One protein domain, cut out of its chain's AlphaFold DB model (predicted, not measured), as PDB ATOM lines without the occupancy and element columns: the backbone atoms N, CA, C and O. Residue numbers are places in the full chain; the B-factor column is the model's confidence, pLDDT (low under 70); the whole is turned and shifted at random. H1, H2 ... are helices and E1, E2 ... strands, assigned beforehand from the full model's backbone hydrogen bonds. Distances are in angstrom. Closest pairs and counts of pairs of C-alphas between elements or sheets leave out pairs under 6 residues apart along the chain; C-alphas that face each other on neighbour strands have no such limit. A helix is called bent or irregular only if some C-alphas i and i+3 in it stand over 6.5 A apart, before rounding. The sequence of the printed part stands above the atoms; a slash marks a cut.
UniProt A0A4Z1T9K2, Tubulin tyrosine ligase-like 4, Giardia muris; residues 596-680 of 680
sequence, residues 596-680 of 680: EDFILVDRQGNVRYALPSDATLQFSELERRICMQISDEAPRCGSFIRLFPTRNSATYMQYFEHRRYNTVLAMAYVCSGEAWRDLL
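AT A GLANCE: This is residues 596 to 680 of the 680 residues of the protein "Tubulin tyrosine ligase-like 4" of Giardia muris (UniProt A0A4Z1T9K2). One helix, H4, runs through the middle, and the rest of the chain goes round it: the small two-stranded hairpin E1 and E2 on one side, H2 crossing it at a steep tilt on another, and H3 near it on a third. The short helix H5 packs on H2 at residues 624 to 631, the short helix H1 lies near both H2 and H5, and residues 635 to 641, at the turn from H2 into E3, stick out at a corner. The printed part has 85 residues, with elements in the order E1, E2, H1, H2, E3, H3, H4, H5; the class is mixed, helices and strands, and the sheet E1 - E2 is antiparallel. The whole is compact, with a radius of gyration of the C-alphas of 13.0 A, and spans 35 by 33 by 23 A.

IN THESE COORDINATES: E1, residues 599 to 601, begins at C-alpha 599 (206.985, 153.218, 260.009) and is 6.8 A long. E2, residues 607 to 609, measures 7.0 A. H1 is residues 615 to 618, 5.2 A. H2, residues 621 to 636, is the longest helix, 22.7 A from C-alpha 621 (208.667, 165.769, 277.582); it is neither bent nor irregular, but only just, with C-alphas 632 and 635 6.5 A apart. E3, residues 640 to 644, is 11.6 A long and pairs with no named strand. H3, residues 649 to 655, 10.7 A, is only just irregular, with C-alphas 651 and 654 6.7 A apart. H4 is residues 661 to 672, 16.3 A. H5, residues 676 to 679, 5.6 A, ends at C-alpha 679 (217.774, 166.791, 272.183).

HOW THE PARTS SIT: E1 and E2 form an antiparallel hairpin at 143 degrees, with N 600 and O 608 2.8 A apart and N 608 and O 600 2.7 A apart, within hydrogen-bond range. The closest C-alphas of E2 and H4 are those of Tyr 609 and Ala 668, 4.5 A apart. H4 touches H2, at its residues 623 to 630 alone, at a steep tilt of 53 degrees, the same way; Cys 627 and Ala 666 have the closest C-alphas, 6.7 A. H2 touches H5 with residues 624 to 631 alone, closest at the C-alphas of Ser 631 and Trp 676, 6.5 A. H1 and H5 are close but not clearly touching, with the C-alphas of Thr 616 and Leu 679 6.5 A apart. H3 and H4 are close but not clearly touching, at a shallow tilt of 31 degrees, opposite ways; their closest C-alphas, Ala 650 and Met 667, are 6.7 A apart. E3 and H4 are only just apart, 8.1 A at the closest. Every O i to N i+4 pair is within hydrogen-bond range in H4, 9 of 12 in H2 and 0 of 3 in H3, where 3 of 4 O i to N i+3 pairs are within range; H1 and H5 are too short for an i+4 pair.

THE WHOLE: The C-alphas farthest apart are those of Arg 603 and Gly 638, 38.2 A. The printed part has no cut, ends at the chain's last residue, 680, and has no long link. The mean pLDDT of the printed part is 89.1, and residues 674 to 675 and 680 are under 70.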
ATOM      1  N   GLU A 596     202.239 154.820 263.292       92.75
ATOM      2  CA  GLU A 596     202.341 154.744 261.842       92.75
ATOM      3  C   GLU A 596     203.323 155.778 261.279       92.75
ATOM      4  O   GLU A 596     204.021 155.471 260.315       92.75
ATOM      5  N   ASP A 597     203.459 156.937 261.929       91.88
ATOM      6  CA  ASP A 597     204.367 158.011 261.502       91.88
ATOM      7  C   ASP A 597     205.844 157.596 261.584       91.88
ATOM      8  O   ASP A 597     206.701 158.161 260.905       91.88
ATOM      9  N   PHE A 598     206.153 156.576 262.389       93.12
ATOM     10  CA  PHE A 598     207.506 156.048 262.554       93.12
ATOM     11  C   PHE A 598     207.838 154.882 261.621       93.12
ATOM     12  O   PHE A 598     208.942 154.330 261.694       93.12
ATOM     13  N   ILE A 599     206.883 154.443 260.798       92.50
ATOM     14  CA  ILE A 599     206.985 153.218 260.009       92.50
ATOM     15  C   ILE A 599     207.062 153.569 258.529       92.50
ATOM     16  O   ILE A 599     206.118 154.070 257.929       92.50
ATOM     17  N   LEU A 600     208.187 153.222 257.915       90.06
ATOM     18  CA  LEU A 600     208.424 153.385 256.488       90.06
ATOM     19  C   LEU A 600     208.406 152.017 255.809       90.06
ATOM     20  O   LEU A 600     208.936 151.046 256.343       90.06
ATOM     21  N   VAL A 601     207.843 151.939 254.608       88.12
ATOM     22  CA  VAL A 601     207.918 150.741 253.764       88.12
ATOM     23  C   VAL A 601     208.777 151.083 252.556       88.12
ATOM     24  O   VAL A 601     208.470 152.022 251.821       88.12
ATOM     25  N   ASP A 602     209.894 150.375 252.379       85.00
ATOM     26  CA  ASP A 602     210.757 150.606 251.222       85.00
ATOM     27  C   ASP A 602     210.156 150.031 249.928       85.00
ATOM     28  O   ASP A 602     209.137 149.339 249.931       85.00
ATOM     29  N   ARG A 603     210.789 150.329 248.786       84.12
ATOM     30  CA  ARG A 603     210.305 149.890 247.464       84.12
ATOM     31  C   ARG A 603     210.229 148.366 247.317       84.12
ATOM     32  O   ARG A 603     209.538 147.896 246.423       84.12
ATOM     33  N   GLN A 604     210.946 147.609 248.151       85.62
ATOM     34  CA  GLN A 604     210.893 146.147 248.176       85.62
ATOM     35  C   GLN A 604     209.843 145.608 249.163       85.62
ATOM     36  O   GLN A 604     209.731 144.396 249.323       85.62
ATOM     37  N   GLY A 605     209.071 146.479 249.818       83.75
ATOM     38  CA  GLY A 605     208.067 146.096 250.807       83.75
ATOM     39  C   GLY A 605     208.629 145.861 252.210       83.75
ATOM     40  O   GLY A 605     207.888 145.413 253.084       83.75
ATOM     41  N   ASN A 606     209.910 146.158 252.466       85.19
ATOM     42  CA  ASN A 606     210.483 145.950 253.792       85.19
ATOM     43  C   ASN A 606     210.104 147.091 254.733       85.19
ATOM     44  O   ASN A 606     210.248 148.272 254.406       85.19
ATOM     45  N   VAL A 607     209.692 146.719 255.943       89.31
ATOM     46  CA  VAL A 607     209.381 147.662 257.016       89.31
ATOM     47  C   VAL A 607     210.672 148.204 257.630       89.31
ATOM     48  O   VAL A 607     211.547 147.446 258.052       89.31
ATOM     49  N   ARG A 608     210.771 149.529 257.719       91.31
ATOM     50  CA  ARG A 608     211.839 150.278 258.381       91.31
ATOM     51  C   ARG A 608     211.240 151.213 259.421       91.31
ATOM     52  O   ARG A 608     210.094 151.634 259.301       91.31
ATOM     53  N   TYR A 609     212.043 151.548 260.421       93.69
ATOM     54  CA  TYR A 609     211.663 152.484 261.472       93.69
ATOM     55  C   TYR A 609     212.546 153.719 261.375       93.69
ATOM     56  O   TYR A 609     213.768 153.585 261.295       93.69
ATOM     57  N   ALA A 610     211.943 154.900 261.368       93.44
ATOM     58  CA  ALA A 610     212.659 156.167 261.331       93.44
ATOM     59  C   ALA A 610     211.800 157.273 261.943       93.44
ATOM     60  O   ALA A 610     210.577 157.166 261.974       93.44
ATOM     61  N   LEU A 611     212.444 158.313 262.456       92.06
ATOM     62  CA  LEU A 611     211.769 159.514 262.914       92.06
ATOM     63  C   LEU A 611     211.386 160.382 261.706       92.06
ATOM     64  O   LEU A 611     212.153 160.447 260.740       92.06
ATOM     65  N   PRO A 612     210.214 161.043 261.742       89.62
ATOM     66  CA  PRO A 612     209.908 162.126 260.820       89.62
ATOM     67  C   PRO A 612     210.947 163.249 260.915       89.62
ATOM     68  O   PRO A 612     211.552 163.460 261.967       89.62
ATOM     69  N   SER A 613     211.110 164.012 259.834       86.06
ATOM     70  CA  SER A 613     211.933 165.225 259.860       86.06
ATOM     71  C   SER A 613     211.475 166.167 260.976       86.06
ATOM     72  O   SER A 613     210.275 166.364 261.169       86.06
ATOM     73  N   ASP A 614     212.434 166.744 261.702       84.81
ATOM     74  CA  ASP A 614     212.204 167.688 262.803       84.81
ATOM     75  C   ASP A 614     211.341 167.130 263.957       84.81
ATOM     76  O   ASP A 614     210.784 167.892 264.755       84.81
ATOM     77  N   ALA A 615     211.228 165.800 264.085       86.94
ATOM     78  CA  ALA A 615     210.416 165.174 265.128       86.94
ATOM     79  C   ALA A 615     210.888 165.537 266.545       86.94
ATOM     80  O   ALA A 615     210.065 165.746 267.436       86.94
ATOM     81  N   THR A 616     212.199 165.692 266.748       84.81
ATOM     82  CA  THR A 616     212.804 166.050 268.044       84.81
ATOM     83  C   THR A 616     212.324 167.393 268.593       84.81
ATOM     84  O   THR A 616     212.214 167.550 269.814       84.81
ATOM     85  N   LEU A 617     211.976 168.346 267.719       85.12
ATOM     86  CA  LEU A 617     211.422 169.650 268.101       85.12
ATOM     87  C   LEU A 617     209.977 169.547 268.601       85.12
ATOM     88  O   LEU A 617     209.542 170.374 269.400       85.12
ATOM     89  N   GLN A 618     209.249 168.530 268.143       87.62
ATOM     90  CA  GLN A 618     207.838 168.303 268.454       87.62
ATOM     91  C   GLN A 618     207.641 167.311 269.603       87.62
ATOM     92  O   GLN A 618     206.517 167.140 270.077       87.62
ATOM     93  N   PHE A 619     208.709 166.649 270.056       89.69
ATOM     94  CA  PHE A 619     208.615 165.656 271.117       89.69
ATOM     95  C   PHE A 619     208.027 166.223 272.402       89.69
ATOM     96  O   PHE A 619     208.475 167.250 272.924       89.69
ATOM     97  N   SER A 620     207.082 165.474 272.964       88.75
ATOM     98  CA  SER A 620     206.641 165.669 274.338       88.75
ATOM     99  C   SER A 620     207.805 165.469 275.316       88.75
ATOM    100  O   SER A 620     208.844 164.878 275.000       88.75
ATOM    101  N   GLU A 621     207.635 165.926 276.556       85.06
ATOM    102  CA  GLU A 621     208.667 165.769 277.582       85.06
ATOM    103  C   GLU A 621     209.030 164.291 277.824       85.06
ATOM    104  O   GLU A 621     210.202 163.959 278.014       85.06
ATOM    105  N   LEU A 622     208.046 163.387 277.775       86.25
ATOM    106  CA  LEU A 622     208.271 161.950 277.937       86.25
ATOM    107  C   LEU A 622     209.095 161.373 276.777       86.25
ATOM    108  O   LEU A 622     210.064 160.654 277.016       86.25
ATOM    109  N   GLU A 623     208.740 161.709 275.538       90.44
ATOM    110  CA  GLU A 623     209.436 161.252 274.327       90.44
ATOM    111  C   GLU A 623     210.892 161.731 274.314       90.44
ATOM    112  O   GLU A 623     211.815 160.941 274.084       90.44
ATOM    113  N   ARG A 624     211.115 163.001 274.678       88.94
ATOM    114  CA  ARG A 624     212.457 163.570 274.836       88.94
ATOM    115  C   ARG A 624     213.252 162.827 275.911       88.94
ATOM    116  O   ARG A 624     214.379 162.410 275.646       88.94
ATOM    117  N   ARG A 625     212.667 162.586 277.093       87.44
ATOM    118  CA  ARG A 625     213.314 161.837 278.192       87.44
ATOM    119  C   ARG A 625     213.691 160.411 277.782       87.44
ATOM    120  O   ARG A 625     214.786 159.962 278.123       87.44
ATOM    121  N   ILE A 626     212.834 159.720 277.027       90.31
ATOM    122  CA  ILE A 626     213.119 158.385 276.481       90.31
ATOM    123  C   ILE A 626     214.356 158.426 275.575       90.31
ATOM    124  O   ILE A 626     215.288 157.640 275.764       90.31
ATOM    125  N   CYS A 627     214.397 159.355 274.619       91.69
ATOM    126  CA  CYS A 627     215.505 159.456 273.668       91.69
ATOM    127  C   CYS A 627     216.818 159.859 274.359       91.69
ATOM    128  O   CYS A 627     217.863 159.245 274.120       91.69
ATOM    129  N   MET A 628     216.760 160.821 275.288       89.94
ATOM    130  CA  MET A 628     217.906 161.223 276.110       89.94
ATOM    131  C   MET A 628     218.465 160.033 276.887       89.94
ATOM    132  O   MET A 628     219.664 159.780 276.873       89.94
ATOM    133  N   GLN A 629     217.595 159.250 277.520       88.25
ATOM    134  CA  GLN A 629     217.996 158.081 278.285       88.25
ATOM    135  C   GLN A 629     218.697 157.022 277.432       88.25
ATOM    136  O   GLN A 629     219.762 156.534 277.809       88.25
ATOM    137  N   ILE A 630     218.139 156.688 276.267       91.31
ATOM    138  CA  ILE A 630     218.751 155.740 275.325       91.31
ATOM    139  C   ILE A 630     220.162 156.202 274.933       91.31
ATOM    140  O   ILE A 630     221.083 155.383 274.850       91.31
ATOM    141  N   SER A 631     220.344 157.502 274.713       91.19
ATOM    142  CA  SER A 631     221.634 158.090 274.342       91.19
ATOM    143  C   SER A 631     222.628 158.179 275.499       91.19
ATOM    144  O   SER A 631     223.828 157.988 275.290       91.19
ATOM    145  N   ASP A 632     222.141 158.426 276.711       88.94
ATOM    146  CA  ASP A 632     222.956 158.570 277.917       88.94
ATOM    147  C   ASP A 632     223.400 157.217 278.508       88.94
ATOM    148  O   ASP A 632     224.461 157.128 279.121       88.94
ATOM    149  N   GLU A 633     222.651 156.131 278.270       90.44
ATOM    150  CA  GLU A 633     223.054 154.766 278.656       90.44
ATOM    151  C   GLU A 633     224.265 154.256 277.846       90.44
ATOM    152  O   GLU A 633     225.089 153.507 278.371       90.44
ATOM    153  N   ALA A 634     224.400 154.666 276.578       85.50
ATOM    154  CA  ALA A 634     225.419 154.155 275.654       85.50
ATOM    155  C   ALA A 634     226.882 154.325 276.133       85.50
ATOM    156  O   ALA A 634     227.628 153.351 276.070       85.50
ATOM    157  N   PRO A 635     227.337 155.489 276.638       84.81
ATOM    158  CA  PRO A 635     228.699 155.621 277.168       84.81
ATOM    159  C   PRO A 635     228.906 154.908 278.516       84.81
ATOM    160  O   PRO A 635     230.044 154.694 278.925       84.81
ATOM    161  N   ARG A 636     227.826 154.540 279.220       88.19
ATOM    162  CA  ARG A 636     227.877 153.956 280.571       88.19
ATOM    163  C   ARG A 636     227.777 152.429 280.583       88.19
ATOM    164  O   ARG A 636     227.934 151.827 281.644       88.19
ATOM    165  N   CYS A 637     227.522 151.803 279.431       86.88
ATOM    166  CA  CYS A 637     227.185 150.384 279.362       86.88
ATOM    167  C   CYS A 637     228.377 149.422 279.515       86.88
ATOM    168  O   CYS A 637     228.173 148.233 279.745       86.88
ATOM    169  N   GLY A 638     229.623 149.905 279.463       86.31
ATOM    170  CA  GLY A 638     230.808 149.072 279.686       86.31
ATOM    171  C   GLY A 638     230.851 147.868 278.740       86.31
ATOM    172  O   GLY A 638     230.862 148.037 277.524       86.31
ATOM    173  N   SER A 639     230.862 146.652 279.294       88.31
ATOM    174  CA  SER A 639     230.859 145.401 278.518       88.31
ATOM    175  C   SER A 639     229.458 144.932 278.105       88.31
ATOM    176  O   SER A 639     229.319 143.852 277.538       88.31
ATOM    177  N   PHE A 640     228.399 145.687 278.401       92.44
ATOM    178  CA  PHE A 640     227.062 145.378 277.902       92.44
ATOM    179  C   PHE A 640     226.907 145.813 276.444       92.44
ATOM    180  O   PHE A 640     227.133 146.971 276.094       92.44
ATOM    181  N   ILE A 641     226.442 144.890 275.606       93.00
ATOM    182  CA  ILE A 641     226.084 145.132 274.209       93.00
ATOM    183  C   ILE A 641     224.566 145.269 274.140       93.00
ATOM    184  O   ILE A 641     223.831 144.371 274.561       93.00
ATOM    185  N   ARG A 642     224.067 146.397 273.624       95.25
ATOM    186  CA  ARG A 642     222.621 146.602 273.453       95.25
ATOM    187  C   ARG A 642     222.092 145.609 272.424       95.25
ATOM    188  O   ARG A 642     222.541 145.623 271.282       95.25
ATOM    189  N   LEU A 643     221.123 144.784 272.818       96.38
ATOM    190  CA  LEU A 643     220.421 143.891 271.894       96.38
ATOM    191  C   LEU A 643     219.194 144.569 271.296       96.38
ATOM    192  O   LEU A 643     218.912 144.393 270.112       96.38
ATOM    193  N   PHE A 644     218.496 145.374 272.098       97.25
ATOM    194  CA  PHE A 644     217.278 146.050 271.681       97.25
ATOM    195  C   PHE A 644     217.124 147.404 272.405       97.25
ATOM    196  O   PHE A 644     217.352 147.461 273.617       97.25
ATOM    197  N   PRO A 645     216.706 148.477 271.708       96.31
ATOM    198  CA  PRO A 645     216.584 148.576 270.255       96.31
ATOM    199  C   PRO A 645     217.956 148.734 269.578       96.31
ATOM    200  O   PRO A 645     218.863 149.386 270.098       96.31
ATOM    201  N   THR A 646     218.100 148.140 268.396       93.50
ATOM    202  CA  THR A 646     219.217 148.303 267.460       93.50
ATOM    203  C   THR A 646     218.684 148.238 266.029       93.50
ATOM    204  O   THR A 646     217.610 147.686 265.793       93.50
ATOM    205  N   ARG A 647     219.458 148.717 265.045       91.06
ATOM    206  CA  ARG A 647     219.093 148.587 263.618       91.06
ATOM    207  C   ARG A 647     218.790 147.140 263.213       91.06
ATOM    208  O   ARG A 647     217.862 146.901 262.454       91.06
ATOM    209  N   ASN A 648     219.534 146.176 263.758       90.31
ATOM    210  CA  ASN A 648     219.313 144.756 263.471       90.31
ATOM    211  C   ASN A 648     218.071 144.210 264.181       90.31
ATOM    212  O   ASN A 648     217.406 143.332 263.646       90.31
ATOM    213  N   SER A 649     217.746 144.712 265.376       94.75
ATOM    214  CA  SER A 649     216.597 144.214 266.132       94.75
ATOM    215  C   SER A 649     215.253 144.750 265.621       94.75
ATOM    216  O   SER A 649     214.208 144.284 266.069       94.75
ATOM    217  N   ALA A 650     215.256 145.695 264.673       93.88
ATOM    218  CA  ALA A 650     214.057 146.189 263.993       93.88
ATOM    219  C   ALA A 650     213.251 145.062 263.322       93.88
ATOM    220  O   ALA A 650     212.022 145.078 263.349       93.88
ATOM    221  N   THR A 651     213.923 144.035 262.794       93.94
ATOM    222  CA  THR A 651     213.274 142.871 262.164       93.94
ATOM    223  C   THR A 651     212.469 142.021 263.150       93.94
ATOM    224  O   THR A 651     211.585 141.277 262.735       93.94
ATOM    225  N   TYR A 652     212.720 142.149 264.456       96.44
ATOM    226  CA  TYR A 652     212.001 141.419 265.502       96.44
ATOM    227  C   TYR A 652     210.716 142.129 265.937       96.44
ATOM    228  O   TYR A 652     209.917 141.547 266.670       96.44
ATOM    229  N   MET A 653     210.469 143.360 265.470       95.50
ATOM    230  CA  MET A 653     209.252 144.114 265.794       95.50
ATOM    231  C   MET A 653     207.974 143.383 265.361       95.50
ATOM    232  O   MET A 653     206.939 143.511 266.011       95.50
ATOM    233  N   GLN A 654     208.050 142.558 264.313       93.69
ATOM    234  CA  GLN A 654     206.948 141.704 263.858       93.69
ATOM    235  C   GLN A 654     206.545 140.617 264.872       93.69
ATOM    236  O   GLN A 654     205.442 140.085 264.798       93.69
ATOM    237  N   TYR A 655     207.417 140.286 265.831       96.00
ATOM    238  CA  TYR A 655     207.146 139.264 266.840       96.00
ATOM    239  C   TYR A 655     206.473 139.815 268.097       96.00
ATOM    240  O   TYR A 655     206.096 139.023 268.959       96.00
ATOM    241  N   PHE A 656     206.267 141.127 268.226       95.50
ATOM    242  CA  PHE A 656     205.529 141.705 269.354       95.50
ATOM    243  C   PHE A 656     204.029 141.440 269.234       95.50
ATOM    244  O   PHE A 656     203.479 141.445 268.137       95.50
ATOM    245  N   GLU A 657     203.361 141.197 270.365       92.50
ATOM    246  CA  GLU A 657     201.897 141.043 270.403       92.50
ATOM    247  C   GLU A 657     201.197 142.355 270.036       92.50
ATOM    248  O   GLU A 657     200.233 142.367 269.276       92.50
ATOM    249  N   HIS A 658     201.743 143.470 270.524       91.44
ATOM    250  CA  HIS A 658     201.255 144.810 270.245       91.44
ATOM    251  C   HIS A 658     202.414 145.749 269.928       91.44
ATOM    252  O   HIS A 658     203.463 145.710 270.574       91.44
ATOM    253  N   ARG A 659     202.198 146.663 268.980       90.62
ATOM    254  CA  ARG A 659     203.125 147.767 268.710       90.62
ATOM    255  C   ARG A 659     202.940 148.843 269.779       90.62
ATOM    256  O   ARG A 659     202.037 149.667 269.691       90.62
ATOM    257  N   ARG A 660     203.758 148.799 270.831       93.06
ATOM    258  CA  ARG A 660     203.743 149.811 271.899       93.06
ATOM    259  C   ARG A 660     204.423 151.089 271.416       93.06
ATOM    260  O   ARG A 660     205.541 151.017 270.911       93.06
ATOM    261  N   TYR A 661     203.771 152.234 271.620       94.75
ATOM    262  CA  TYR A 661     204.232 153.540 271.139       94.75
ATOM    263  C   TYR A 661     205.691 153.831 271.507       94.75
ATOM    264  O   TYR A 661     206.521 153.983 270.616       94.75
ATOM    265  N   ASN A 662     206.035 153.804 272.800       95.00
ATOM    266  CA  ASN A 662     207.390 154.145 273.243       95.00
ATOM    267  C   ASN A 662     208.436 153.177 272.673       95.00
ATOM    268  O   ASN A 662     209.525 153.600 272.301       95.00
ATOM    269  N   THR A 663     208.119 151.883 272.577       96.19
ATOM    270  CA  THR A 663     209.015 150.879 271.979       96.19
ATOM    271  C   THR A 663     209.253 151.151 270.490       96.19
ATOM    272  O   THR A 663     210.386 151.025 270.025       96.19
ATOM    273  N   VAL A 664     208.221 151.563 269.745       95.81
ATOM    274  CA  VAL A 664     208.355 151.958 268.332       95.81
ATOM    275  C   VAL A 664     209.157 153.254 268.202       95.81
ATOM    276  O   VAL A 664     210.092 153.290 267.407       95.81
ATOM    277  N   LEU A 665     208.870 154.267 269.024       95.12
ATOM    278  CA  LEU A 665     209.640 155.513 269.100       95.12
ATOM    279  C   LEU A 665     211.125 155.235 269.363       95.12
ATOM    280  O   LEU A 665     211.993 155.729 268.650       95.12
ATOM    281  N   ALA A 666     211.429 154.403 270.360       95.00
ATOM    282  CA  ALA A 666     212.795 154.033 270.709       95.00
ATOM    283  C   ALA A 666     213.505 153.306 269.554       95.00
ATOM    284  O   ALA A 666     214.687 153.550 269.301       95.00
ATOM    285  N   MET A 667     212.788 152.436 268.832       96.12
ATOM    286  CA  MET A 667     213.307 151.780 267.631       96.12
ATOM    287  C   MET A 667     213.595 152.790 266.517       96.12
ATOM    288  O   MET A 667     214.682 152.762 265.938       96.12
ATOM    289  N   ALA A 668     212.654 153.693 266.243       95.25
ATOM    290  CA  ALA A 668     212.766 154.728 265.222       95.25
ATOM    291  C   ALA A 668     213.920 155.695 265.511       95.25
ATOM    292  O   ALA A 668     214.736 155.946 264.625       95.25
ATOM    293  N   TYR A 669     214.061 156.144 266.758       94.44
ATOM    294  CA  TYR A 669     215.170 156.986 267.205       94.44
ATOM    295  C   TYR A 669     216.531 156.318 266.953       94.44
ATOM    296  O   TYR A 669     217.402 156.881 266.287       94.44
ATOM    297  N   VAL A 670     216.702 155.067 267.400       93.12
ATOM    298  CA  VAL A 670     217.964 154.332 267.205       93.12
ATOM    299  C   VAL A 670     218.241 154.034 265.727       93.12
ATOM    300  O   VAL A 670     219.398 154.059 265.297       93.12
ATOM    301  N   CYS A 671     217.210 153.754 264.931       92.38
ATOM    302  CA  CYS A 671     217.378 153.473 263.507       92.38
ATOM    303  C   CYS A 671     217.741 154.724 262.701       92.38
ATOM    304  O   CYS A 671     218.626 154.639 261.844       92.38
ATOM    305  N   SER A 672     217.151 155.875 263.029       90.06
ATOM    306  CA  SER A 672     217.436 157.161 262.373       90.06
ATOM    307  C   SER A 672     218.886 157.589 262.573       90.06
ATOM    308  O   SER A 672     219.492 158.172 261.681       90.06
ATOM    309  N   GLY A 673     219.493 157.205 263.702       81.44
ATOM    310  CA  GLY A 673     220.874 157.570 264.016       81.44
ATOM    311  C   GLY A 673     221.050 159.073 264.230       81.44
ATOM    312  O   GLY A 673     222.164 159.567 264.073       81.44
ATOM    313  N   GLU A 674     219.961 159.779 264.555       64.44
ATOM    314  CA  GLU A 674     219.974 161.214 264.815       64.44
ATOM    315  C   GLU A 674     221.014 161.557 265.879       64.44
ATOM    316  O   GLU A 674     221.223 160.827 266.860       64.44
ATOM    317  N   ALA A 675     221.697 162.682 265.669       60.66
ATOM    318  CA  ALA A 675     222.658 163.169 266.627       60.66
ATOM    319  C   ALA A 675     221.874 163.582 267.869       60.66
ATOM    320  O   ALA A 675     221.196 164.594 267.878       60.66
ATOM    321  N   TRP A 676     222.010 162.819 268.952       73.88
ATOM    322  CA  TRP A 676     221.503 163.126 270.297       73.88
ATOM    323  C   TRP A 676     221.662 164.594 270.750       73.88
ATOM    324  O   TRP A 676     221.022 164.993 271.716       73.88
ATOM    325  N   ARG A 677     222.519 165.378 270.081       74.50
ATOM    326  CA  ARG A 677     222.678 166.827 270.232       74.50
ATOM    327  C   ARG A 677     221.397 167.605 269.948       74.50
ATOM    328  O   ARG A 677     221.193 168.608 270.606       74.50
ATOM    329  N   ASP A 678     220.528 167.116 269.071       73.56
ATOM    330  CA  ASP A 678     219.248 167.764 268.746       73.56
ATOM    331  C   ASP A 678     218.225 167.651 269.898       73.56
ATOM    332  O   ASP A 678     217.142 168.228 269.850       73.56
ATOM    333  N   LEU A 679     218.558 166.889 270.950       75.75
ATOM    334  CA  LEU A 679     217.774 166.791 272.183       75.75
ATOM    335  C   LEU A 679     218.219 167.788 273.268       75.75
ATOM    336  O   LEU A 679     217.495 167.918 274.264       75.75
ATOM    337  N   LEU A 680     219.398 168.416 273.110       67.19
ATOM    338  CA  LEU A 680     219.883 169.507 273.969       67.19
ATOM    339  C   LEU A 680     219.061 170.769 273.703       67.19
ATOM    340  O   LEU A 680     218.734 171.439 274.708       67.19
TER     341      LEU A 680